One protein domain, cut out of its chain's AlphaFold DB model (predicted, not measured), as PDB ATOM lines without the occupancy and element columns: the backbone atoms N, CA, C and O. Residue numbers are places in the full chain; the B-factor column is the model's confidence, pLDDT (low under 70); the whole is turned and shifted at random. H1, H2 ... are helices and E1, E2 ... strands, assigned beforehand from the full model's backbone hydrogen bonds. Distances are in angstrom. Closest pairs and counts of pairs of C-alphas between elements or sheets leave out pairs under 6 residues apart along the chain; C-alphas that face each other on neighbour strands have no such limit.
ATOM      1  N   ALA A  13     -74.009  -3.961  30.447       45.97
ATOM      2  CA  ALA A  13     -73.547  -3.341  29.211       45.97
ATOM      3  C   ALA A  13     -74.454  -3.799  28.070       45.97
ATOM      4  O   ALA A  13     -74.565  -4.992  27.837       45.97
ATOM      5  N   TYR A  14     -75.101  -2.882  27.349       48.34
ATOM      6  CA  TYR A  14     -75.822  -3.225  26.125       48.34
ATOM      7  C   TYR A  14     -74.927  -2.930  24.923       48.34
ATOM      8  O   TYR A  14     -74.575  -1.789  24.616       48.34
ATOM      9  N   PHE A  15     -74.557  -3.970  24.194       47.28
ATOM     10  CA  PHE A  15     -73.846  -3.784  22.941       47.28
ATOM     11  C   PHE A  15     -74.850  -3.505  21.818       47.28
ATOM     12  O   PHE A  15     -75.747  -4.310  21.582       47.28
ATOM     13  N   HIS A  16     -74.721  -2.375  21.119       47.94
ATOM     14  CA  HIS A  16     -75.631  -2.033  20.031       47.94
ATOM     15  C   HIS A  16     -74.902  -2.041  18.684       47.94
ATOM     16  O   HIS A  16     -74.300  -1.048  18.271       47.94
ATOM     17  N   GLN A  17     -75.025  -3.134  17.926       44.81
ATOM     18  CA  GLN A  17     -74.488  -3.204  16.567       44.81
ATOM     19  C   GLN A  17     -75.475  -2.600  15.558       44.81
ATOM     20  O   GLN A  17     -76.212  -3.301  14.871       44.81
ATOM     21  N   PHE A  18     -75.495  -1.269  15.455       42.97
ATOM     22  CA  PHE A  18     -76.228  -0.596  14.380       42.97
ATOM     23  C   PHE A  18     -75.399  -0.707  13.097       42.97
ATOM     24  O   PHE A  18     -74.264  -0.236  13.103       42.97
ATOM     25  N   CYS A  19     -75.932  -1.336  12.037       44.31
ATOM     26  CA  CYS A  19     -75.351  -1.434  10.682       44.31
ATOM     27  C   CYS A  19     -73.834  -1.158  10.618       44.31
ATOM     28  O   CYS A  19     -73.409  -0.036  10.340       44.31
ATOM     29  N   CYS A  20     -73.019  -2.176  10.907       49.66
ATOM     30  CA  CYS A  20     -71.558  -2.150  10.741       49.66
ATOM     31  C   CYS A  20     -70.763  -1.171  11.637       49.66
ATOM     32  O   CYS A  20     -69.547  -1.084  11.483       49.66
ATOM     33  N   LYS A  21     -71.391  -0.462  12.586       62.75
ATOM     34  CA  LYS A  21     -70.713   0.430  13.541       62.75
ATOM     35  C   LYS A  21     -70.702  -0.238  14.914       62.75
ATOM     36  O   LYS A  21     -71.751  -0.417  15.524       62.75
ATOM     37  N   HIS A  22     -69.532  -0.653  15.387       74.31
ATOM     38  CA  HIS A  22     -69.354  -1.264  16.708       74.31
ATOM     39  C   HIS A  22     -69.577  -0.212  17.816       74.31
ATOM     40  O   HIS A  22     -68.626   0.345  18.345       74.31
ATOM     41  N   ILE A  23     -70.830   0.135  18.122       83.00
ATOM     42  CA  ILE A  23     -71.179   1.172  19.104       83.00
ATOM     43  C   ILE A  23     -71.577   0.499  20.420       83.00
ATOM     44  O   ILE A  23     -72.359  -0.452  20.441       83.00
ATOM     45  N   CYS A  24     -71.052   1.008  21.532       82.88
ATOM     46  CA  CYS A  24     -71.330   0.470  22.860       82.88
ATOM     47  C   CYS A  24     -72.242   1.412  23.658       82.88
ATOM     48  O   CYS A  24     -72.019   2.627  23.673       82.88
ATOM     49  N   PHE A  25     -73.253   0.854  24.324       86.25
ATOM     50  CA  PHE A  25     -74.119   1.563  25.260       86.25
ATOM     51  C   PHE A  25     -74.126   0.841  26.616       86.25
ATOM     52  O   PHE A  25     -74.794  -0.171  26.801       86.25
ATOM     53  N   SER A  26     -73.404   1.360  27.600       88.50
ATOM     54  CA  SER A  26     -73.295   0.724  28.918       88.50
ATOM     55  C   SER A  26     -74.093   1.464  29.983       88.50
ATOM     56  O   SER A  26     -74.333   2.666  29.878       88.50
ATOM     57  N   ARG A  27     -74.478   0.763  31.051       87.62
ATOM     58  CA  ARG A  27     -74.991   1.382  32.276       87.62
ATOM     59  C   ARG A  27     -74.238   0.906  33.507       87.62
ATOM     60  O   ARG A  27     -73.752  -0.220  33.534       87.62
ATOM     61  N   CYS A  28     -74.190   1.757  34.523       87.75
ATOM     62  CA  CYS A  28     -73.557   1.458  35.803       87.75
ATOM     63  C   CYS A  28     -74.198   2.243  36.964       87.75
ATOM     64  O   CYS A  28     -75.127   3.043  36.779       87.75
ATOM     65  N   ALA A  29     -73.715   1.983  38.180       89.56
ATOM     66  CA  ALA A  29     -73.907   2.847  39.342       89.56
ATOM     67  C   ALA A  29     -72.831   3.949  39.382       89.56
ATOM     68  O   ALA A  29     -71.876   3.929  38.610       89.56
ATOM     69  N   GLN A  30     -72.986   4.920  40.282       92.25
ATOM     70  CA  GLN A  30     -72.007   6.000  40.440       92.25
ATOM     71  C   GLN A  30     -70.650   5.499  40.971       92.25
ATOM     72  O   GLN A  30     -70.616   4.537  41.748       92.25
ATOM     73  N   PRO A  31     -69.545   6.208  40.690       90.38
ATOM     74  CA  PRO A  31     -68.242   5.860  41.237       90.38
ATOM     75  C   PRO A  31     -68.074   6.317  42.698       90.38
ATOM     76  O   PRO A  31     -68.690   7.277  43.174       90.38
ATOM     77  N   LEU A  32     -67.151   5.670  43.413       88.38
ATOM     78  CA  LEU A  32     -66.777   6.005  44.795       88.38
ATOM     79  C   LEU A  32     -65.599   6.992  44.858       88.38
ATOM     80  O   LEU A  32     -64.575   6.736  45.495       88.38
ATOM     81  N   THR A  33     -65.722   8.120  44.150       85.31
ATOM     82  CA  THR A  33     -64.627   9.101  44.011       85.31
ATOM     83  C   THR A  33     -64.352   9.909  45.277       85.31
ATOM     84  O   THR A  33     -63.241  10.395  45.476       85.31
ATOM     85  N   GLY A  34     -65.356  10.130  46.127       87.69
ATOM     86  CA  GLY A  34     -65.299  11.197  47.123       87.69
ATOM     87  C   GLY A  34     -64.783  12.507  46.507       87.69
ATOM     88  O   GLY A  34     -65.098  12.851  45.368       87.69
ATOM     89  N   PHE A  35     -63.915  13.217  47.224       84.56
ATOM     90  CA  PHE A  35     -63.304  14.446  46.709       84.56
ATOM     91  C   PHE A  35     -62.180  14.212  45.690       84.56
ATOM     92  O   PHE A  35     -62.067  14.982  44.736       84.56
ATOM     93  N   SER A  36     -61.356  13.179  45.877       84.19
ATOM     94  CA  SER A  36     -60.111  12.995  45.114       84.19
ATOM     95  C   SER A  36     -59.721  11.543  44.842       84.19
ATOM     96  O   SER A  36     -58.707  11.310  44.184       84.19
ATOM     97  N   ALA A  37     -60.483  10.560  45.333       85.75
ATOM     98  CA  ALA A  37     -60.179   9.162  45.072       85.75
ATOM     99  C   ALA A  37     -60.344   8.855  43.579       85.75
ATOM    100  O   ALA A  37     -61.258   9.342  42.910       85.75
ATOM    101  N   ARG A  38     -59.425   8.033  43.083       87.56
ATOM    102  CA  ARG A  38     -59.357   7.567  41.701       87.56
ATOM    103  C   ARG A  38     -59.295   6.048  41.686       87.56
ATOM    104  O   ARG A  38     -58.873   5.444  42.674       87.56
ATOM    105  N   CYS A  39     -59.704   5.462  40.571       85.25
ATOM    106  CA  CYS A  39     -59.660   4.029  40.326       85.25
ATOM    107  C   CYS A  39     -59.067   3.824  38.931       85.25
ATOM    108  O   CYS A  39     -59.692   4.196  37.941       85.25
ATOM    109  N   VAL A  40     -57.847   3.291  38.856       88.56
ATOM    110  CA  VAL A  40     -57.137   3.125  37.576       88.56
ATOM    111  C   VAL A  40     -57.872   2.120  36.698       88.56
ATOM    112  O   VAL A  40     -57.968   2.297  35.491       88.56
ATOM    113  N   GLU A  41     -58.448   1.091  37.302       85.25
ATOM    114  CA  GLU A  41     -59.175   0.047  36.596       85.25
ATOM    115  C   GLU A  41     -60.500   0.553  36.013       85.25
ATOM    116  O   GLU A  41     -60.884   0.126  34.929       85.25
ATOM    117  N   ASP A  42     -61.166   1.501  36.680       84.75
ATOM    118  CA  ASP A  42     -62.347   2.188  36.139       84.75
ATOM    119  C   ASP A  42     -61.973   3.082  34.945       84.75
ATOM    120  O   ASP A  42     -62.620   3.046  33.898       84.75
ATOM    121  N   GLU A  43     -60.863   3.817  35.059       88.94
ATOM    122  CA  GLU A  43     -60.309   4.621  33.962       88.94
ATOM    123  C   GLU A  43     -59.942   3.735  32.752       88.94
ATOM    124  O   GLU A  43     -60.291   4.063  31.614       88.94
ATOM    125  N   MET A  44     -59.313   2.576  32.989       88.25
ATOM    126  CA  MET A  44     -58.994   1.580  31.958       88.25
ATOM    127  C   MET A  44     -60.246   0.950  31.341       88.25
ATOM    128  O   MET A  44     -60.274   0.712  30.134       88.25
ATOM    129  N   LEU A  45     -61.285   0.684  32.137       86.69
ATOM    130  CA  LEU A  45     -62.548   0.138  31.646       86.69
ATOM    131  C   LEU A  45     -63.254   1.126  30.710       86.69
ATOM    132  O   LEU A  45     -63.679   0.737  29.623       86.69
ATOM    133  N   MET A  46     -63.339   2.404  31.089       87.50
ATOM    134  CA  MET A  46     -63.924   3.445  30.236       87.50
ATOM    135  C   MET A  46     -63.137   3.610  28.927       87.50
ATOM    136  O   MET A  46     -63.737   3.717  27.855       87.50
ATOM    137  N   ASP A  47     -61.803   3.566  28.983       89.56
ATOM    138  CA  ASP A  47     -60.946   3.592  27.791       89.56
ATOM    139  C   ASP A  47     -61.159   2.356  26.897       89.56
ATOM    140  O   ASP A  47     -61.277   2.478  25.675       89.56
ATOM    141  N   ALA A  48     -61.297   1.167  27.488       87.38
ATOM    142  CA  ALA A  48     -61.612  -0.054  26.753       87.38
ATOM    143  C   ALA A  48     -62.981   0.036  26.058       87.38
ATOM    144  O   ALA A  48     -63.079  -0.290  24.875       87.38
ATOM    145  N   ILE A  49     -64.013   0.545  26.746       86.31
ATOM    146  CA  ILE A  49     -65.344   0.787  26.165       86.31
ATOM    147  C   ILE A  49     -65.240   1.741  24.972       86.31
ATOM    148  O   ILE A  49     -65.793   1.444  23.910       86.31
ATOM    149  N   ALA A  50     -64.510   2.851  25.103       88.94
ATOM    150  CA  ALA A  50     -64.308   3.797  24.006       88.94
ATOM    151  C   ALA A  50     -63.644   3.126  22.790       88.94
ATOM    152  O   ALA A  50     -64.105   3.287  21.660       88.94
ATOM    153  N   LYS A  51     -62.615   2.302  23.020       88.69
ATOM    154  CA  LYS A  51     -61.864   1.588  21.973       88.69
ATOM    155  C   LYS A  51     -62.655   0.499  21.252       88.69
ATOM    156  O   LYS A  51     -62.265   0.122  20.149       88.69
ATOM    157  N   THR A  52     -63.768   0.016  21.813       85.06
ATOM    158  CA  THR A  52     -64.655  -0.919  21.090       85.06
ATOM    159  C   THR A  52     -65.279  -0.302  19.837       85.06
ATOM    160  O   THR A  52     -65.688  -1.039  18.942       85.06
ATOM    161  N   ASN A  53     -65.316   1.033  19.748       88.50
ATOM    162  CA  ASN A  53     -65.856   1.770  18.619       88.50
ATOM    163  C   ASN A  53     -64.734   2.331  17.728       88.50
ATOM    164  O   ASN A  53     -64.228   3.424  17.984       88.50
ATOM    165  N   PRO A  54     -64.371   1.647  16.625       87.12
ATOM    166  CA  PRO A  54     -63.304   2.107  15.739       87.12
ATOM    167  C   PRO A  54     -63.685   3.381  14.968       87.12
ATOM    168  O   PRO A  54     -62.818   4.016  14.376       87.12
ATOM    169  N   SER A  55     -64.968   3.761  14.950       87.31
ATOM    170  CA  SER A  55     -65.457   4.957  14.250       87.31
ATOM    171  C   SER A  55     -65.403   6.228  15.103       87.31
ATOM    172  O   SER A  55     -65.511   7.323  14.557       87.31
ATOM    173  N   SER A  56     -65.259   6.114  16.429       89.19
ATOM    174  CA  SER A  56     -65.187   7.260  17.338       89.19
ATOM    175  C   SER A  56     -64.453   6.898  18.624       89.19
ATOM    176  O   SER A  56     -64.924   6.071  19.395       89.19
ATOM    177  N   SER A  57     -63.371   7.620  18.921       87.12
ATOM    178  CA  SER A  57     -62.680   7.543  20.216       87.12
ATOM    179  C   SER A  57     -63.377   8.326  21.332       87.12
ATOM    180  O   SER A  57     -62.969   8.233  22.486       87.12
ATOM    181  N   THR A  58     -64.399   9.127  21.006       93.25
ATOM    182  CA  THR A  58     -65.164   9.887  22.002       93.25
ATOM    183  C   THR A  58     -66.167   8.981  22.707       93.25
ATOM    184  O   THR A  58     -66.974   8.326  22.044       93.25
ATOM    185  N   LEU A  59     -66.156   9.015  24.042       93.38
ATOM    186  CA  LEU A  59     -67.128   8.349  24.907       93.38
ATOM    187  C   LEU A  59     -67.972   9.395  25.636       93.38
ATOM    188  O   LEU A  59     -67.432  10.296  26.281       93.38
ATOM    189  N   TYR A  60     -69.295   9.286  25.548       96.94
ATOM    190  CA  TYR A  60     -70.189  10.112  26.356       96.94
ATOM    191  C   TYR A  60     -70.494   9.412  27.670       96.94
ATOM    192  O   TYR A  60     -70.891   8.253  27.681       96.94
ATOM    193  N   LEU A  61     -70.334  10.131  28.772       95.56
ATOM    194  CA  LEU A  61     -70.706   9.678  30.101       95.56
ATOM    195  C   LEU A  61     -71.846  10.548  30.618       95.56
ATOM    196  O   LEU A  61     -71.739  11.774  30.673       95.56
ATOM    197  N   ILE A  62     -72.954   9.897  30.940       97.44
ATOM    198  CA  ILE A  62     -74.214  10.532  31.281       97.44
ATOM    199  C   ILE A  62     -74.527  10.237  32.741       97.44
ATOM    200  O   ILE A  62     -74.888   9.114  33.094       97.44
ATOM    201  N   ASP A  63     -74.476  11.271  33.573       97.38
ATOM    202  CA  ASP A  63     -75.038  11.230  34.916       97.38
ATOM    203  C   ASP A  63     -76.443  11.822  34.874       97.38
ATOM    204  O   ASP A  63     -76.659  13.014  34.664       97.38
ATOM    205  N   THR A  64     -77.437  10.972  35.069       98.00
ATOM    206  CA  THR A  64     -78.841  11.390  34.996       98.00
ATOM    207  C   THR A  64     -79.252  12.345  36.117       98.00
ATOM    208  O   THR A  64     -80.321  12.937  36.034       98.00
ATOM    209  N   ARG A  65     -78.461  12.498  37.184       98.25
ATOM    210  CA  ARG A  65     -78.839  13.286  38.365       98.25
ATOM    211  C   ARG A  65     -78.753  14.791  38.107       98.25
ATOM    212  O   ARG A  65     -77.979  15.233  37.264       98.25
ATOM    213  N   PRO A  66     -79.413  15.605  38.948       97.69
ATOM    214  CA  PRO A  66     -79.035  16.993  39.103       97.69
ATOM    215  C   PRO A  66     -77.601  17.122  39.588       97.69
ATOM    216  O   PRO A  66     -77.204  16.434  40.537       97.69
ATOM    217  N   LYS A  67     -76.838  18.049  38.999       96.12
ATOM    218  CA  LYS A  67     -75.432  18.277  39.376       96.12
ATOM    219  C   LYS A  67     -75.264  18.508  40.881       96.12
ATOM    220  O   LYS A  67     -74.335  17.981  41.490       96.12
ATOM    221  N   MET A  68     -76.190  19.235  41.508       96.44
ATOM    222  CA  MET A  68     -76.180  19.451  42.960       96.44
ATOM    223  C   MET A  68     -76.323  18.146  43.749       96.44
ATOM    224  O   MET A  68     -75.581  17.917  44.701       96.44
ATOM    225  N   ASN A  69     -77.203  17.245  43.314       96.62
ATOM    226  CA  ASN A  69     -77.381  15.943  43.955       96.62
ATOM    227  C   ASN A  69     -76.139  15.057  43.773       96.62
ATOM    228  O   ASN A  69     -75.751  14.331  44.693       96.62
ATOM    229  N   ALA A  70     -75.487  15.123  42.611       95.56
ATOM    230  CA  ALA A  70     -74.221  14.435  42.369       95.56
ATOM    231  C   ALA A  70     -73.094  14.975  43.271       95.56
ATOM    232  O   ALA A  70     -72.326  14.196  43.836       95.56
ATOM    233  N   MET A  71     -73.043  16.293  43.496       95.50
ATOM    234  CA  MET A  71     -72.099  16.929  44.424       95.50
ATOM    235  C   MET A  71     -72.338  16.521  45.882       95.50
ATOM    236  O   MET A  71     -71.376  16.239  46.591       95.50
ATOM    237  N   VAL A  72     -73.591  16.425  46.337       95.56
ATOM    238  CA  VAL A  72     -73.903  15.931  47.693       95.56
ATOM    239  C   VAL A  72     -73.419  14.490  47.874       95.56
ATOM    240  O   VAL A  72     -72.742  14.189  48.853       95.56
ATOM    241  N   ASN A  73     -73.667  13.615  46.894       91.88
ATOM    242  CA  ASN A  73     -73.136  12.246  46.917       91.88
ATOM    243  C   ASN A  73     -71.597  12.226  46.953       91.88
ATOM    244  O   ASN A  73     -71.002  11.402  47.647       91.88
ATOM    245  N   LYS A  74     -70.944  13.155  46.245       93.50
ATOM    246  CA  LYS A  74     -69.485  13.319  46.257       93.50
ATOM    247  C   LYS A  74     -68.957  13.641  47.660       93.50
ATOM    248  O   LYS A  74     -67.975  13.044  48.089       93.50
ATOM    249  N   MET A  75     -69.641  14.512  48.405       93.38
ATOM    250  CA  MET A  75     -69.286  14.825  49.800       93.38
ATOM    251  C   MET A  75     -69.446  13.621  50.738       93.38
ATOM    252  O   MET A  75     -68.746  13.524  51.739       93.38
ATOM    253  N   GLN A  76     -70.324  12.677  50.394       91.38
ATOM    254  CA  GLN A  76     -70.563  11.439  51.143       91.38
ATOM    255  C   GLN A  76     -69.629  10.285  50.729       91.38
ATOM    256  O   GLN A  76     -69.889   9.130  51.057       91.38
ATOM    257  N   GLY A  77     -68.555  10.567  49.982       87.38
ATOM    258  CA  GLY A  77     -67.586   9.557  49.543       87.38
ATOM    259  C   GLY A  77     -67.952   8.830  48.243       87.38
ATOM    260  O   GLY A  77     -67.182   7.985  47.793       87.38
ATOM    261  N   LYS A  78     -69.082   9.169  47.611       90.81
ATOM    262  CA  LYS A  78     -69.486   8.661  46.290       90.81
ATOM    263  C   LYS A  78     -69.099   9.668  45.194       90.81
ATOM    264  O   LYS A  78     -67.977  10.178  45.208       90.81
ATOM    265  N   GLY A  79     -69.998  10.026  44.279       91.56
ATOM    266  CA  GLY A  79     -69.813  11.179  43.398       91.56
ATOM    267  C   GLY A  79     -69.950  10.842  41.926       91.56
ATOM    268  O   GLY A  79     -70.879  10.146  41.541       91.56
ATOM    269  N   PHE A  80     -69.084  11.439  41.117       92.44
ATOM    270  CA  PHE A  80     -69.072  11.347  39.663       92.44
ATOM    271  C   PHE A  80     -67.655  11.627  39.152       92.44
ATOM    272  O   PHE A  80     -66.820  12.225  39.851       92.44
ATOM    273  N   GLU A  81     -67.412  11.190  37.930       90.19
ATOM    274  CA  GLU A  81     -66.141  11.108  37.242       90.19
ATOM    275  C   GLU A  81     -65.570  12.501  36.967       90.19
ATOM    276  O   GLU A  81     -66.255  13.437  36.547       90.19
ATOM    277  N   ASN A  82     -64.268  12.658  37.204       89.50
ATOM    278  CA  ASN A  82     -63.554  13.868  36.821       89.50
ATOM    279  C   ASN A  82     -62.975  13.675  35.422       89.50
ATOM    280  O   ASN A  82     -62.009  12.939  35.274       89.50
ATOM    281  N   VAL A  83     -63.514  14.386  34.429       86.81
ATOM    282  CA  VAL A  83     -63.122  14.294  33.008       86.81
ATOM    283  C   VAL A  83     -61.608  14.364  32.782       86.81
ATOM    284  O   VAL A  83     -61.101  13.738  31.864       86.81
ATOM    285  N   ARG A  84     -60.853  15.061  33.642       88.75
ATOM    286  CA  ARG A  84     -59.382  15.137  33.536       88.75
ATOM    287  C   ARG A  84     -58.672  13.790  33.700       88.75
ATOM    288  O   ARG A  84     -57.528  13.670  33.280       88.75
ATOM    289  N   ASN A  85     -59.323  12.817  34.327       87.81
ATOM    290  CA  ASN A  85     -58.776  11.486  34.564       87.81
ATOM    291  C   ASN A  85     -59.104  10.501  33.428       87.81
ATOM    292  O   ASN A  85     -58.515   9.429  33.385       87.81
ATOM    293  N   TYR A  86     -60.029  10.849  32.523       88.88
ATOM    294  CA  TYR A  86     -60.551   9.944  31.497       88.88
ATOM    295  C   TYR A  86     -60.261  10.505  30.104       88.88
ATOM    296  O   TYR A  86     -60.694  11.602  29.745       88.88
ATOM    297  N   THR A  87     -59.535   9.742  29.293       86.75
ATOM    298  CA  THR A  87     -59.168  10.150  27.933       86.75
ATOM    299  C   THR A  87     -60.396  10.172  27.016       86.75
ATOM    300  O   THR A  87     -61.161   9.216  26.980       86.75
ATOM    301  N   ASN A  88     -60.575  11.253  26.245       86.81
ATOM    302  CA  ASN A  88     -61.651  11.414  25.248       86.81
ATOM    303  C   ASN A  88     -63.090  11.254  25.787       86.81
ATOM    304  O   ASN A  88     -64.026  11.009  25.020       86.81
ATOM    305  N   LEU A  89     -63.286  11.440  27.094       92.31
ATOM    306  CA  LEU A  89     -64.594  11.380  27.733       92.31
ATOM    307  C   LEU A  89     -65.278  12.752  27.703       92.31
ATOM    308  O   LEU A  89     -64.668  13.775  28.021       92.31
ATOM    309  N   ARG A  90     -66.569  12.789  27.358       95.06
ATOM    310  CA  ARG A  90     -67.420  13.979  27.521       95.06
ATOM    311  C   ARG A  90     -68.541  13.693  28.502       95.06
ATOM    312  O   ARG A  90     -69.282  12.731  28.339       95.06
ATOM    313  N   PHE A  91     -68.653  14.543  29.513       94.81
ATOM    314  CA  PHE A  91     -69.560  14.344  30.635       94.81
ATOM    315  C   PHE A  91     -70.820  15.205  30.494       94.81
ATOM    316  O   PHE A  91     -70.717  16.399  30.204       94.81
ATOM    317  N   HIS A  92     -71.992  14.619  30.739       97.56
ATOM    318  CA  HIS A  92     -73.297  15.268  30.593       97.56
ATOM    319  C   HIS A  92     -74.204  15.003  31.805       97.56
ATOM    320  O   HIS A  92     -74.226  13.893  32.330       97.56
ATOM    321  N   PHE A  93     -74.977  16.018  32.210       97.62
ATOM    322  CA  PHE A  93     -76.031  15.921  33.228       97.62
ATOM    323  C   PHE A  93     -77.417  16.139  32.603       97.62
ATOM    324  O   PHE A  93     -77.521  16.893  31.636       97.62
ATOM    325  N   PHE A  94     -78.459  15.515  33.169       97.44
ATOM    326  CA  PHE A  94     -79.858  15.641  32.701       97.44
ATOM    327  C   PHE A  94     -80.878  15.995  33.791       97.44
ATOM    328  O   PHE A  94     -82.075  15.985  33.532       97.44
ATOM    329  N   ASP A  95     -80.425  16.301  35.008       97.00
ATOM    330  CA  ASP A  95     -81.272  16.845  36.074       97.00
ATOM    331  C   ASP A  95     -82.534  16.014  36.416       97.00
ATOM    332  O   ASP A  95     -83.550  16.541  36.866       97.00
ATOM    333  N   ILE A  96     -82.465  14.683  36.289       98.19
ATOM    334  CA  ILE A  96     -83.541  13.771  36.688       98.19
ATOM    335  C   ILE A  96     -83.494  13.544  38.202       98.19
ATOM    336  O   ILE A  96     -82.622  12.854  38.757       98.19
ATOM    337  N   ASP A  97     -84.462  14.143  38.885       98.06
ATOM    338  CA  ASP A  97     -84.575  14.092  40.333       98.06
ATOM    339  C   ASP A  97     -84.733  12.676  40.904       98.06
ATOM    340  O   ASP A  97     -85.103  11.712  40.233       98.06
ATOM    341  N   ASN A  98     -84.406  12.537  42.187       97.06
ATOM    342  CA  ASN A  98     -84.495  11.258  42.885       97.06
ATOM    343  C   ASN A  98     -85.953  10.824  43.140       97.06
ATOM    344  O   ASN A  98     -86.900  11.607  43.043       97.06
ATOM    345  N   ILE A  99     -86.118   9.565  43.551       97.06
ATOM    346  CA  ILE A  99     -87.427   8.945  43.801       97.06
ATOM    347  C   ILE A  99     -88.289   9.688  44.834       97.06
ATOM    348  O   ILE A  99     -89.513   9.597  44.785       97.06
ATOM    349  N   HIS A 100     -87.687  10.423  45.777       97.50
ATOM    350  CA  HIS A 100     -88.442  11.168  46.786       97.50
ATOM    351  C   HIS A 100     -89.123  12.386  46.168       97.50
ATOM    352  O   HIS A 100     -90.313  12.589  46.399       97.50
ATOM    353  N   ILE A 101     -88.403  13.131  45.326       98.19
ATOM    354  CA  ILE A 101     -88.964  14.265  44.584       98.19
ATOM    355  C   ILE A 101     -90.052  13.786  43.618       98.19
ATOM    356  O   ILE A 101     -91.139  14.358  43.608       98.19
ATOM    357  N   MET A 102     -89.811  12.690  42.886       98.31
ATOM    358  CA  MET A 102     -90.804  12.111  41.969       98.31
ATOM    359  C   MET A 102     -92.093  11.706  42.696       98.31
ATOM    360  O   MET A 102     -93.191  11.991  42.220       98.31
ATOM    361  N   ARG A 103     -91.975  11.096  43.885       98.56
ATOM    362  CA  ARG A 103     -93.127  10.728  44.720       98.56
ATOM    363  C   ARG A 103     -93.928  11.959  45.144       98.56
ATOM    364  O   ARG A 103     -95.143  11.975  44.978       98.56
ATOM    365  N   THR A 104     -93.258  12.993  45.651       98.62
ATOM    366  CA  THR A 104     -93.915  14.249  46.043       98.62
ATOM    367  C   THR A 104     -94.566  14.948  44.849       98.62
ATOM    368  O   THR A 104     -95.672  15.469  44.976       98.62
ATOM    369  N   SER A 105     -93.909  14.942  43.689       98.69
ATOM    370  CA  SER A 105     -94.444  15.510  42.450       98.69
ATOM    371  C   SER A 105     -95.733  14.809  42.016       98.69
ATOM    372  O   SER A 105     -96.737  15.479  41.768       98.69
ATOM    373  N   LEU A 106     -95.750  13.471  42.021       98.56
ATOM    374  CA  LEU A 106     -96.945  12.691  41.696       98.56
ATOM    375  C   LEU A 106     -98.092  12.982  42.669       98.56
ATOM    376  O   LEU A 106     -99.219  13.196  42.230       98.56
ATOM    377  N   SER A 107     -97.818  13.038  43.975       98.44
ATOM    378  CA  SER A 107     -98.836  13.393  44.973       98.44
ATOM    379  C   SER A 107     -99.477  14.751  44.673       98.44
ATOM    380  O   SER A 107    -100.701  14.847  44.650       98.44
ATOM    381  N   LYS A 108     -98.673  15.774  44.355       98.50
ATOM    382  CA  LYS A 108     -99.173  17.111  43.987       98.50
ATOM    383  C   LYS A 108     -99.983  17.108  42.691       98.50
ATOM    384  O   LYS A 108    -100.994  17.796  42.605       98.50
ATOM    385  N   LEU A 109     -99.562  16.338  41.683       98.50
ATOM    386  CA  LEU A 109    -100.330  16.185  40.445       98.50
ATOM    387  C   LEU A 109    -101.704  15.568  40.725       98.50
ATOM    388  O   LEU A 109    -102.716  16.055  40.229       98.50
ATOM    389  N   LEU A 110    -101.747  14.501  41.526       98.31
ATOM    390  CA  LEU A 110    -103.001  13.844  41.891       98.31
ATOM    391  C   LEU A 110    -103.905  14.772  42.707       98.31
ATOM    392  O   LEU A 110    -105.120  14.744  42.523       98.31
ATOM    393  N   GLU A 111    -103.343  15.611  43.575       97.12
ATOM    394  CA  GLU A 111    -104.102  16.660  44.258       97.12
ATOM    395  C   GLU A 111    -104.685  17.670  43.270       97.12
ATOM    396  O   GLU A 111    -105.882  17.945  43.351       97.12
ATOM    397  N   ALA A 112    -103.900  18.137  42.294       97.56
ATOM    398  CA  ALA A 112    -104.381  19.034  41.245       97.56
ATOM    399  C   ALA A 112    -105.572  18.426  40.489       97.56
ATOM    400  O   ALA A 112    -106.592  19.087  40.307       97.56
ATOM    401  N   CYS A 113    -105.480  17.150  40.103       96.88
ATOM    402  CA  CYS A 113    -106.537  16.456  39.367       96.88
ATOM    403  C   CYS A 113    -107.840  16.294  40.168       96.88
ATOM    404  O   CYS A 113    -108.914  16.323  39.576       96.88
ATOM    405  N   HIS A 114    -107.764  16.110  41.490       96.12
ATOM    406  CA  HIS A 114    -108.943  15.801  42.309       96.12
ATOM    407  C   HIS A 114    -109.509  16.994  43.087       96.12
ATOM    408  O   HIS A 114    -110.687  16.982  43.438       96.12
ATOM    409  N   ARG A 115    -108.684  17.991  43.428       94.69
ATOM    410  CA  ARG A 115    -109.053  19.076  44.355       94.69
ATOM    411  C   ARG A 115    -109.169  20.445  43.695       94.69
ATOM    412  O   ARG A 115    -109.691  21.358  44.338       94.69
ATOM    413  N   ALA A 116    -108.701  20.611  42.458       95.62
ATOM    414  CA  ALA A 116    -108.803  21.889  41.767       95.62
ATOM    415  C   ALA A 116    -110.269  22.289  41.547       95.62
ATOM    416  O   ALA A 116    -111.069  21.521  41.015       95.62
ATOM    417  N   LYS A 117    -110.623  23.514  41.947       95.50
ATOM    418  CA  LYS A 117    -112.013  24.015  41.851       95.50
ATOM    419  C   LYS A 117    -112.330  24.652  40.503       95.50
ATOM    420  O   LYS A 117    -113.490  24.803  40.137       95.50
ATOM    421  N   THR A 118    -111.296  25.090  39.792       97.81
ATOM    422  CA  THR A 118    -111.399  25.752  38.489       97.81
ATOM    423  C   THR A 118    -110.249  25.307  37.596       97.81
ATOM    424  O   THR A 118    -109.222  24.835  38.080       97.81
ATOM    425  N   VAL A 119    -110.378  25.523  36.287       97.31
ATOM    426  CA  VAL A 119    -109.305  25.233  35.323       97.31
ATOM    427  C   VAL A 119    -108.042  26.057  35.611       97.31
ATOM    428  O   VAL A 119    -106.930  25.548  35.513       97.31
ATOM    429  N   SER A 120    -108.191  27.323  36.019       97.88
ATOM    430  CA  SER A 120    -107.041  28.165  36.381       97.88
ATOM    431  C   SER A 120    -106.308  27.634  37.615       97.88
ATOM    432  O   SER A 120    -105.080  27.614  37.646       97.88
ATOM    433  N   ASP A 121    -107.058  27.172  38.614       97.50
ATOM    434  CA  ASP A 121    -106.512  26.541  39.816       97.50
ATOM    435  C   ASP A 121    -105.796  25.222  39.482       97.50
ATOM    436  O   ASP A 121    -104.668  25.001  39.925       97.50
ATOM    437  N   TYR A 122    -106.382  24.408  38.596       98.12
ATOM    438  CA  TYR A 122    -105.747  23.195  38.081       98.12
ATOM    439  C   TYR A 122    -104.387  23.490  37.440       98.12
ATOM    440  O   TYR A 122    -103.403  22.856  37.805       98.12
ATOM    441  N   TYR A 123    -104.293  24.477  36.542       98.12
ATOM    442  CA  TYR A 123    -103.019  24.805  35.893       98.12
ATOM    443  C   TYR A 123    -101.952  25.294  36.877       98.12
ATOM    444  O   TYR A 123    -100.795  24.895  36.757       98.12
ATOM    445  N   LYS A 124    -102.331  26.086  37.888       97.75
ATOM    446  CA  LYS A 124    -101.404  26.515  38.949       97.75
ATOM    447  C   LYS A 124    -100.872  25.326  39.748       97.75
ATOM    448  O   LYS A 124     -99.674  25.241  40.007       97.75
ATOM    449  N   GLN A 125    -101.748  24.399  40.131       98.19
ATOM    450  CA  GLN A 125    -101.352  23.213  40.892       98.19
ATOM    451  C   GLN A 125    -100.547  22.220  40.036       98.19
ATOM    452  O   GLN A 125     -99.562  21.655  40.513       98.19
ATOM    453  N   LEU A 126    -100.902  22.064  38.756       98.12
ATOM    454  CA  LEU A 126    -100.142  21.286  37.777       98.12
ATOM    455  C   LEU A 126     -98.715  21.825  37.643       98.12
ATOM    456  O   LEU A 126     -97.763  21.049  37.723       98.12
ATOM    457  N   GLU A 127     -98.544  23.138  37.500       97.88
ATOM    458  CA  GLU A 127     -97.220  23.763  37.453       97.88
ATOM    459  C   GLU A 127     -96.446  23.549  38.764       97.88
ATOM    460  O   GLU A 127     -95.287  23.129  38.735       97.88
ATOM    461  N   ALA A 128     -97.097  23.747  39.916       97.81
ATOM    462  CA  ALA A 128     -96.499  23.558  41.241       97.81
ATOM    463  C   ALA A 128     -96.104  22.099  41.550       97.81
ATOM    464  O   ALA A 128     -95.276  21.850  42.437       97.81
ATOM    465  N   SER A 129     -96.685  21.130  40.834       98.44
ATOM    466  CA  SER A 129     -96.293  19.721  40.919       98.44
ATOM    467  C   SER A 129     -94.923  19.457  40.293       98.44
ATOM    468  O   SER A 129     -94.257  18.508  40.695       98.44
ATOM    469  N   SER A 130     -94.495  20.267  39.317       98.44
ATOM    470  CA  SER A 130     -93.324  20.022  38.458       98.44
ATOM    471  C   SER A 130     -93.353  18.703  37.672       98.44
ATOM    472  O   SER A 130     -92.361  18.370  37.027       98.44
ATOM    473  N   TRP A 131     -94.473  17.971  37.647       98.56
ATOM    474  CA  TRP A 131     -94.540  16.644  37.027       98.56
ATOM    475  C   TRP A 131     -94.098  16.655  35.561       98.56
ATOM    476  O   TRP A 131     -93.246  15.870  35.152       98.56
ATOM    477  N   LEU A 132     -94.605  17.614  34.780       98.19
ATOM    478  CA  LEU A 132     -94.247  17.744  33.365       98.19
ATOM    479  C   LEU A 132     -92.769  18.098  33.153       98.19
ATOM    480  O   LEU A 132     -92.188  17.673  32.158       98.19
ATOM    481  N   LYS A 133     -92.135  18.815  34.093       98.06
ATOM    482  CA  LYS A 133     -90.692  19.108  34.038       98.06
ATOM    483  C   LYS A 133     -89.869  17.835  34.233       98.06
ATOM    484  O   LYS A 133     -88.906  17.616  33.508       98.06
ATOM    485  N   HIS A 134     -90.276  16.971  35.163       98.12
ATOM    486  CA  HIS A 134     -89.611  15.688  35.388       98.12
ATOM    487  C   HIS A 134     -89.754  14.739  34.193       98.12
ATOM    488  O   HIS A 134     -88.779  14.104  33.793       98.12
ATOM    489  N   VAL A 135     -90.948  14.675  33.591       98.00
ATOM    490  CA  VAL A 135     -91.178  13.899  32.362       98.00
ATOM    491  C   VAL A 135     -90.314  14.432  31.216       98.00
ATOM    492  O   VAL A 135     -89.682  13.643  30.518       98.00
ATOM    493  N   LEU A 136     -90.235  15.757  31.050       97.69
ATOM    494  CA  LEU A 136     -89.397  16.381  30.026       97.69
ATOM    495  C   LEU A 136     -87.915  16.018  30.196       97.69
ATOM    496  O   LEU A 136     -87.320  15.524  29.245       97.69
ATOM    497  N   ALA A 137     -87.349  16.171  31.398       98.00
ATOM    498  CA  ALA A 137     -85.945  15.843  31.672       98.00
ATOM    499  C   ALA A 137     -85.607  14.382  31.318       98.00
ATOM    500  O   ALA A 137     -84.570  14.077  30.720       98.00
ATOM    501  N   LEU A 138     -86.526  13.463  31.629       97.12
ATOM    502  CA  LEU A 138     -86.379  12.053  31.295       97.12
ATOM    503  C   LEU A 138     -86.414  11.804  29.771       97.12
ATOM    504  O   LEU A 138     -85.587  11.050  29.248       97.12
ATOM    505  N   LEU A 139     -87.328  12.458  29.047       96.75
ATOM    506  CA  LEU A 139     -87.419  12.373  27.584       96.75
ATOM    507  C   LEU A 139     -86.213  13.013  26.884       96.75
ATOM    508  O   LEU A 139     -85.750  12.492  25.867       96.75
ATOM    509  N   GLU A 140     -85.689  14.116  27.414       97.56
ATOM    510  CA  GLU A 140     -84.487  14.785  26.911       97.56
ATOM    511  C   GLU A 140     -83.254  13.889  27.043       97.56
ATOM    512  O   GLU A 140     -82.512  13.736  26.069       97.56
ATOM    513  N   CYS A 141     -83.086  13.222  28.190       97.75
ATOM    514  CA  CYS A 141     -82.027  12.234  28.404       97.75
ATOM    515  C   CYS A 141     -82.119  11.080  27.396       97.75
ATOM    516  O   CYS A 141     -81.169  10.813  26.655       97.75
ATOM    517  N   GLY A 142     -83.286  10.431  27.299       95.19
ATOM    518  CA  GLY A 142     -83.494   9.330  26.353       95.19
ATOM    519  C   GLY A 142     -83.288   9.752  24.892       95.19
ATOM    520  O   GLY A 142     -82.674   9.026  24.107       95.19
ATOM    521  N   ASN A 143     -83.728  10.961  24.530       95.19
ATOM    522  CA  ASN A 143     -83.496  11.540  23.210       95.19
ATOM    523  C   ASN A 143     -82.011  11.758  22.920       95.19
ATOM    524  O   ASN A 143     -81.532  11.385  21.849       95.19
ATOM    525  N   PHE A 144     -81.283  12.354  23.863       96.81
ATOM    526  CA  PHE A 144     -79.857  12.600  23.715       96.81
ATOM    527  C   PHE A 144     -79.081  11.297  23.523       96.81
ATOM    528  O   PHE A 144     -78.243  11.218  22.624       96.81
ATOM    529  N   LEU A 145     -79.393  10.265  24.313       93.81
ATOM    530  CA  LEU A 145     -78.789   8.939  24.177       93.81
ATOM    531  C   LEU A 145     -79.067   8.344  22.789       93.81
ATOM    532  O   LEU A 145     -78.140   7.925  22.100       93.81
ATOM    533  N   ALA A 146     -80.325   8.372  22.331       90.56
ATOM    534  CA  ALA A 146     -80.703   7.849  21.014       90.56
ATOM    535  C   ALA A 146     -79.984   8.568  19.866       90.56
ATOM    536  O   ALA A 146     -79.437   7.918  18.976       90.56
ATOM    537  N   ILE A 147     -79.923   9.902  19.909       91.94
ATOM    538  CA  ILE A 147     -79.219  10.705  18.902       91.94
ATOM    539  C   ILE A 147     -77.710  10.438  18.938       91.94
ATOM    540  O   ILE A 147     -77.085  10.359  17.881       91.94
ATOM    541  N   SER A 148     -77.112  10.299  20.122       93.00
ATOM    542  CA  SER A 148     -75.672  10.048  20.271       93.00
ATOM    543  C   SER A 148     -75.276   8.704  19.661       93.00
ATOM    544  O   SER A 148     -74.353   8.650  18.843       93.00
ATOM    545  N   ILE A 149     -76.044   7.651  19.954       88.38
ATOM    546  CA  ILE A 149     -75.847   6.322  19.366       88.38
ATOM    547  C   ILE A 149     -76.085   6.354  17.851       88.38
ATOM    548  O   ILE A 149     -75.248   5.869  17.095       88.38
ATOM    549  N   ALA A 150     -77.151   7.004  17.369       86.50
ATOM    550  CA  ALA A 150     -77.409   7.143  15.930       86.50
ATOM    551  C   ALA A 150     -76.280   7.892  15.186       86.50
ATOM    552  O   ALA A 150     -75.989   7.606  14.022       86.50
ATOM    553  N   ARG A 151     -75.599   8.824  15.867       89.00
ATOM    554  CA  ARG A 151     -74.413   9.538  15.363       89.00
ATOM    555  C   ARG A 151     -73.116   8.730  15.456       89.00
ATOM    556  O   ARG A 151     -72.096   9.193  14.957       89.00
ATOM    557  N   GLY A 152     -73.145   7.530  16.030       89.19
ATOM    558  CA  GLY A 152     -71.982   6.653  16.144       89.19
ATOM    559  C   GLY A 152     -71.103   6.909  17.365       89.19
ATOM    560  O   GLY A 152     -69.934   6.532  17.340       89.19
ATOM    561  N   ILE A 153     -71.628   7.547  18.413       92.19
ATOM    562  CA  ILE A 153     -70.894   7.842  19.649       92.19
ATOM    563  C   ILE A 153     -71.310   6.842  20.729       92.19
ATOM    564  O   ILE A 153     -72.494   6.738  21.047       92.19
ATOM    565  N   SER A 154     -70.340   6.128  21.305       91.44
ATOM    566  CA  SER A 154     -70.586   5.221  22.432       91.44
ATOM    567  C   SER A 154     -70.964   6.006  23.689       91.44
ATOM    568  O   SER A 154     -70.498   7.131  23.890       91.44
ATOM    569  N   CYS A 155     -71.799   5.418  24.541       93.56
ATOM    570  CA  CYS A 155     -72.332   6.079  25.730       93.56
ATOM    571  C   CYS A 155     -72.262   5.166  26.964       93.56
ATOM    572  O   CYS A 155     -72.507   3.967  26.862       93.56
ATOM    573  N   VAL A 156     -72.004   5.742  28.136       92.88
ATOM    574  CA  VAL A 156     -72.225   5.116  29.445       92.88
ATOM    575  C   VAL A 156     -73.207   5.974  30.234       92.88
ATOM    576  O   VAL A 156     -73.051   7.191  30.280       92.88
ATOM    577  N   VAL A 157     -74.225   5.370  30.846       94.62
ATOM    578  CA  VAL A 157     -75.234   6.085  31.640       94.62
ATOM    579  C   VAL A 157     -75.324   5.557  33.070       94.62
ATOM    580  O   VAL A 157     -75.419   4.354  33.307       94.62
ATOM    581  N   HIS A 158     -75.369   6.459  34.044       94.19
ATOM    582  CA  HIS A 158     -75.577   6.107  35.444       94.19
ATOM    583  C   HIS A 158     -76.488   7.101  36.172       94.19
ATOM    584  O   HIS A 158     -76.914   8.140  35.659       94.19
ATOM    585  N   CYS A 159     -76.834   6.740  37.402       94.31
ATOM    586  CA  CYS A 159     -77.484   7.637  38.348       94.31
ATOM    587  C   CYS A 159     -76.735   7.580  39.683       94.31
ATOM    588  O   CYS A 159     -75.519   7.730  39.688       94.31
ATOM    589  N   SER A 160     -77.428   7.357  40.803       93.38
ATOM    590  CA  SER A 160     -76.778   7.011  42.074       93.38
ATOM    591  C   SER A 160     -76.452   5.518  42.122       93.38
ATOM    592  O   SER A 160     -75.285   5.150  42.090       93.38
ATOM    593  N   ASP A 161     -77.483   4.673  42.155       88.69
ATOM    594  CA  ASP A 161     -77.356   3.215  42.321       88.69
ATOM    595  C   ASP A 161     -77.558   2.462  40.997       88.69
ATOM    596  O   ASP A 161     -77.550   1.244  40.935       88.69
ATOM    597  N   GLY A 162     -77.765   3.195  39.902       86.06
ATOM    598  CA  GLY A 162     -77.828   2.621  38.564       86.06
ATOM    599  C   GLY A 162     -79.131   1.900  38.213       86.06
ATOM    600  O   GLY A 162     -79.219   1.426  37.088       86.06
ATOM    601  N   TRP A 163     -80.144   1.834  39.090       86.69
ATOM    602  CA  TRP A 163     -81.362   1.029  38.864       86.69
ATOM    603  C   TRP A 163     -82.680   1.787  38.604       86.69
ATOM    604  O   TRP A 163     -83.589   1.194  38.037       86.69
ATOM    605  N   ASP A 164     -82.770   3.088  38.907       92.56
ATOM    606  CA  ASP A 164     -84.016   3.868  38.764       92.56
ATOM    607  C   ASP A 164     -84.007   4.685  37.461       92.56
ATOM    608  O   ASP A 164     -84.422   4.236  36.395       92.56
ATOM    609  N   ARG A 165     -83.451   5.900  37.530       95.69
ATOM    610  CA  ARG A 165     -83.360   6.869  36.424       95.69
ATOM    611  C   ARG A 165     -82.579   6.321  35.239       95.69
ATOM    612  O   ARG A 165     -82.924   6.586  34.090       95.69
ATOM    613  N   THR A 166     -81.554   5.523  35.527       90.69
ATOM    614  CA  THR A 166     -80.796   4.785  34.519       90.69
ATOM    615  C   THR A 166     -81.711   3.841  33.742       90.69
ATOM    616  O   THR A 166     -81.739   3.913  32.521       90.69
ATOM    617  N   ALA A 167     -82.506   3.005  34.421       88.44
ATOM    618  CA  ALA A 167     -83.409   2.066  33.756       88.44
ATOM    619  C   ALA A 167     -84.463   2.792  32.905       88.44
ATOM    620  O   ALA A 167     -84.691   2.409  31.759       88.44
ATOM    621  N   GLN A 168     -85.037   3.881  33.424       91.50
ATOM    622  CA  GLN A 168     -85.985   4.714  32.678       91.50
ATOM    623  C   GLN A 168     -85.345   5.318  31.413       91.50
ATOM    624  O   GLN A 168     -85.911   5.218  30.325       91.50
ATOM    625  N   SER A 169     -84.142   5.890  31.538       93.12
ATOM    626  CA  SER A 169     -83.419   6.516  30.419       93.12
ATOM    627  C   SER A 169     -83.047   5.499  29.337       93.12
ATOM    628  O   SER A 169     -83.204   5.776  28.151       93.12
ATOM    629  N   VAL A 170     -82.603   4.304  29.744       88.56
ATOM    630  CA  VAL A 170     -82.274   3.179  28.850       88.56
ATOM    631  C   VAL A 170     -83.514   2.698  28.093       88.56
ATOM    632  O   VAL A 170     -83.455   2.490  26.884       88.56
ATOM    633  N   SER A 171     -84.649   2.552  28.783       87.12
ATOM    634  CA  SER A 171     -85.906   2.117  28.168       87.12
ATOM    635  C   SER A 171     -86.362   3.084  27.071       87.12
ATOM    636  O   SER A 171     -86.647   2.661  25.953       87.12
ATOM    637  N   ILE A 172     -86.371   4.388  27.364       89.31
ATOM    638  CA  ILE A 172     -86.795   5.426  26.409       89.31
ATOM    639  C   ILE A 172     -85.807   5.541  25.247       89.31
ATOM    640  O   ILE A 172     -86.213   5.695  24.095       89.31
ATOM    641  N   HIS A 173     -84.507   5.451  25.536       87.50
ATOM    642  CA  HIS A 173     -83.469   5.396  24.513       87.50
ATOM    643  C   HIS A 173     -83.732   4.263  23.511       87.50
ATOM    644  O   HIS A 173     -83.752   4.521  22.309       87.50
ATOM    645  N   ASN A 174     -83.964   3.042  24.000       83.81
ATOM    646  CA  ASN A 174     -84.172   1.862  23.161       83.81
ATOM    647  C   ASN A 174     -85.406   2.001  22.270       83.81
ATOM    648  O   ASN A 174     -85.330   1.732  21.073       83.81
ATOM    649  N   GLU A 175     -86.526   2.466  22.827       81.94
ATOM    650  CA  GLU A 175     -87.750   2.715  22.058       81.94
ATOM    651  C   GLU A 175     -87.500   3.729  20.934       81.94
ATOM    652  O   GLU A 175     -87.867   3.515  19.776       81.94
ATOM    653  N   LYS A 176     -86.800   4.821  21.248       81.19
ATOM    654  CA  LYS A 176     -86.509   5.868  20.271       81.19
ATOM    655  C   LYS A 176     -85.500   5.429  19.215       81.19
ATOM    656  O   LYS A 176     -85.604   5.820  18.054       81.19
ATOM    657  N   LEU A 177     -84.526   4.609  19.595       75.88
ATOM    658  CA  LEU A 177     -83.559   4.043  18.664       75.88
ATOM    659  C   LEU A 177     -84.237   3.071  17.691       75.88
ATOM    660  O   LEU A 177     -83.965   3.145  16.497       75.88
ATOM    661  N   LEU A 178     -85.162   2.235  18.173       72.25
ATOM    662  CA  LEU A 178     -86.007   1.369  17.340       72.25
ATOM    663  C   LEU A 178     -86.877   2.159  16.359       72.25
ATOM    664  O   LEU A 178     -87.180   1.659  15.284       72.25
ATOM    665  N   TYR A 179     -87.273   3.384  16.704       71.12
ATOM    666  CA  TYR A 179     -87.975   4.266  15.773       71.12
ATOM    667  C   TYR A 179     -87.057   4.784  14.651       71.12
ATOM    668  O   TYR A 179     -87.477   4.878  13.500       71.12
ATOM    669  N   PHE A 180     -85.797   5.114  14.963       67.12
ATOM    670  CA  PHE A 180     -84.817   5.563  13.963       67.12
ATOM    671  C   PHE A 180     -84.267   4.421  13.106       67.12
ATOM    672  O   PHE A 180     -83.932   4.617  11.936       67.12
ATOM    673  N   ALA A 181     -84.151   3.232  13.685       63.69
ATOM    674  CA  ALA A 181     -83.779   2.037  12.968       63.69
ATOM    675  C   ALA A 181     -84.994   1.536  12.193       63.69
ATOM    676  O   ALA A 181     -85.954   1.046  12.777       63.69
TER     677      ALA A 181
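AT A GLANCE: This is residues 13 to 181 of the 192 residues of the protein "Myotubularin phosphatase domain-containing protein" of Wuchereria bancrofti (UniProt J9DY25). A strongly twisted five-stranded sheet makes the core of the body, with the helix H1 over one face and the helices H5 and H6, crossed over each other, on the opposite face. The helical hairpin of H3 and H4 makes a long arm at one side, joined to the body where H5 begins, while the short H2 lies beyond one end of the sheet. The printed part has 169 residues with six named helices and five named strands, in the order E1 E2 H1 E3 H2 E4 H3 H4 H5 E5 H6. The sheet runs E1, E2, E5, E3, E4 and is mixed, and the class is mixed, helices and strands. The whole is only just compact, close to loose, with a radius of gyration of the C-alphas of 18.2 A, and its outline is flat, 59 by 41 by 20 A.

HOW THE PARTS SIT: Begin with the sheet, where E1, residues 13 to 18, and E2, residues 21 to 28, form an antiparallel hairpin; N 14 and O 25 are 2.8 A apart, within hydrogen-bond range. Next comes E5, residues 154 to 158, parallel to E2, with N 155 and O 24 at 2.9 A. On its other side is E3, residues 59 to 63, parallel to E5, with N 62 and O 156 at 2.8 A. The edge strand E4, residues 89 to 93, is parallel to E3, with N 61 and O 90 at 2.8 A. H1, residues 40 to 51, is on the sheet at a height over the sheet of 10.4 A, over E5 and E3; its closest C-alphas to E3 are those of Ala 50 and Leu 59, 5.4 A. E2, H1 and E3 are a split strand-helix-strand unit, two strands running the same way with E5 between them, and its crossover is right-handed. H5, residues 131 to 150, and H6, residues 165 to 180, are on the opposite face from H1. They touch at a steep tilt of 55 degrees, the same way, closest at the C-alphas of Gly 142 and His 173, 4.3 A. H6 runs along the strands, at 1 degrees to E5 on the local plane. Look outward to H3, residues 99 to 115, which touches H5 at a steep tilt of 51 degrees, opposite ways, closest at the C-alphas of Ser 105 and Trp 131, 5.5 A. H4, residues 119 to 129, forms a helical hairpin with H3 at a shallow tilt of 10 degrees, closest at the C-alphas of Ser 105 and Ser 129, 4.8 A. H2, residues 67 to 75, is only just not on the sheet, with 4 pairs of C-alphas within 10 A; E3, H2 and E4 are a strand-helix-strand unit, parallel neighbour strands with a helix between, and its crossover is right-handed. In H1 to H6 every O i to N i+4 pair is within hydrogen-bond range.

IN THESE COORDINATES: Find C-alpha 13 at (-73.547, -3.341, 29.211), where E1 begins; E2, the longest strand, is 22.5 A from C-alpha 21 to C-alpha 28. H5, the longest helix, runs 28.8 A from C-alpha 131 at (-94.540, 16.644, 37.027). H3 measures 23.9 A and H4 15.2 A, H1 16.4 A and H2 12.6 A. H6, 22.5 A, ends at C-alpha 180 at (-84.817, 5.563, 13.963).

THE WHOLE: The two C-alphas farthest apart are those of Pro 54 and Lys 117, 59.5 A. The printed part has no cut. The links E2 to H1 and H2 to E4 are long, and the latter, residues 76 to 88, has no named element. The mean pLDDT of the printed part is 89.5; residues 13 to 21 and 180 to 181 are under 70.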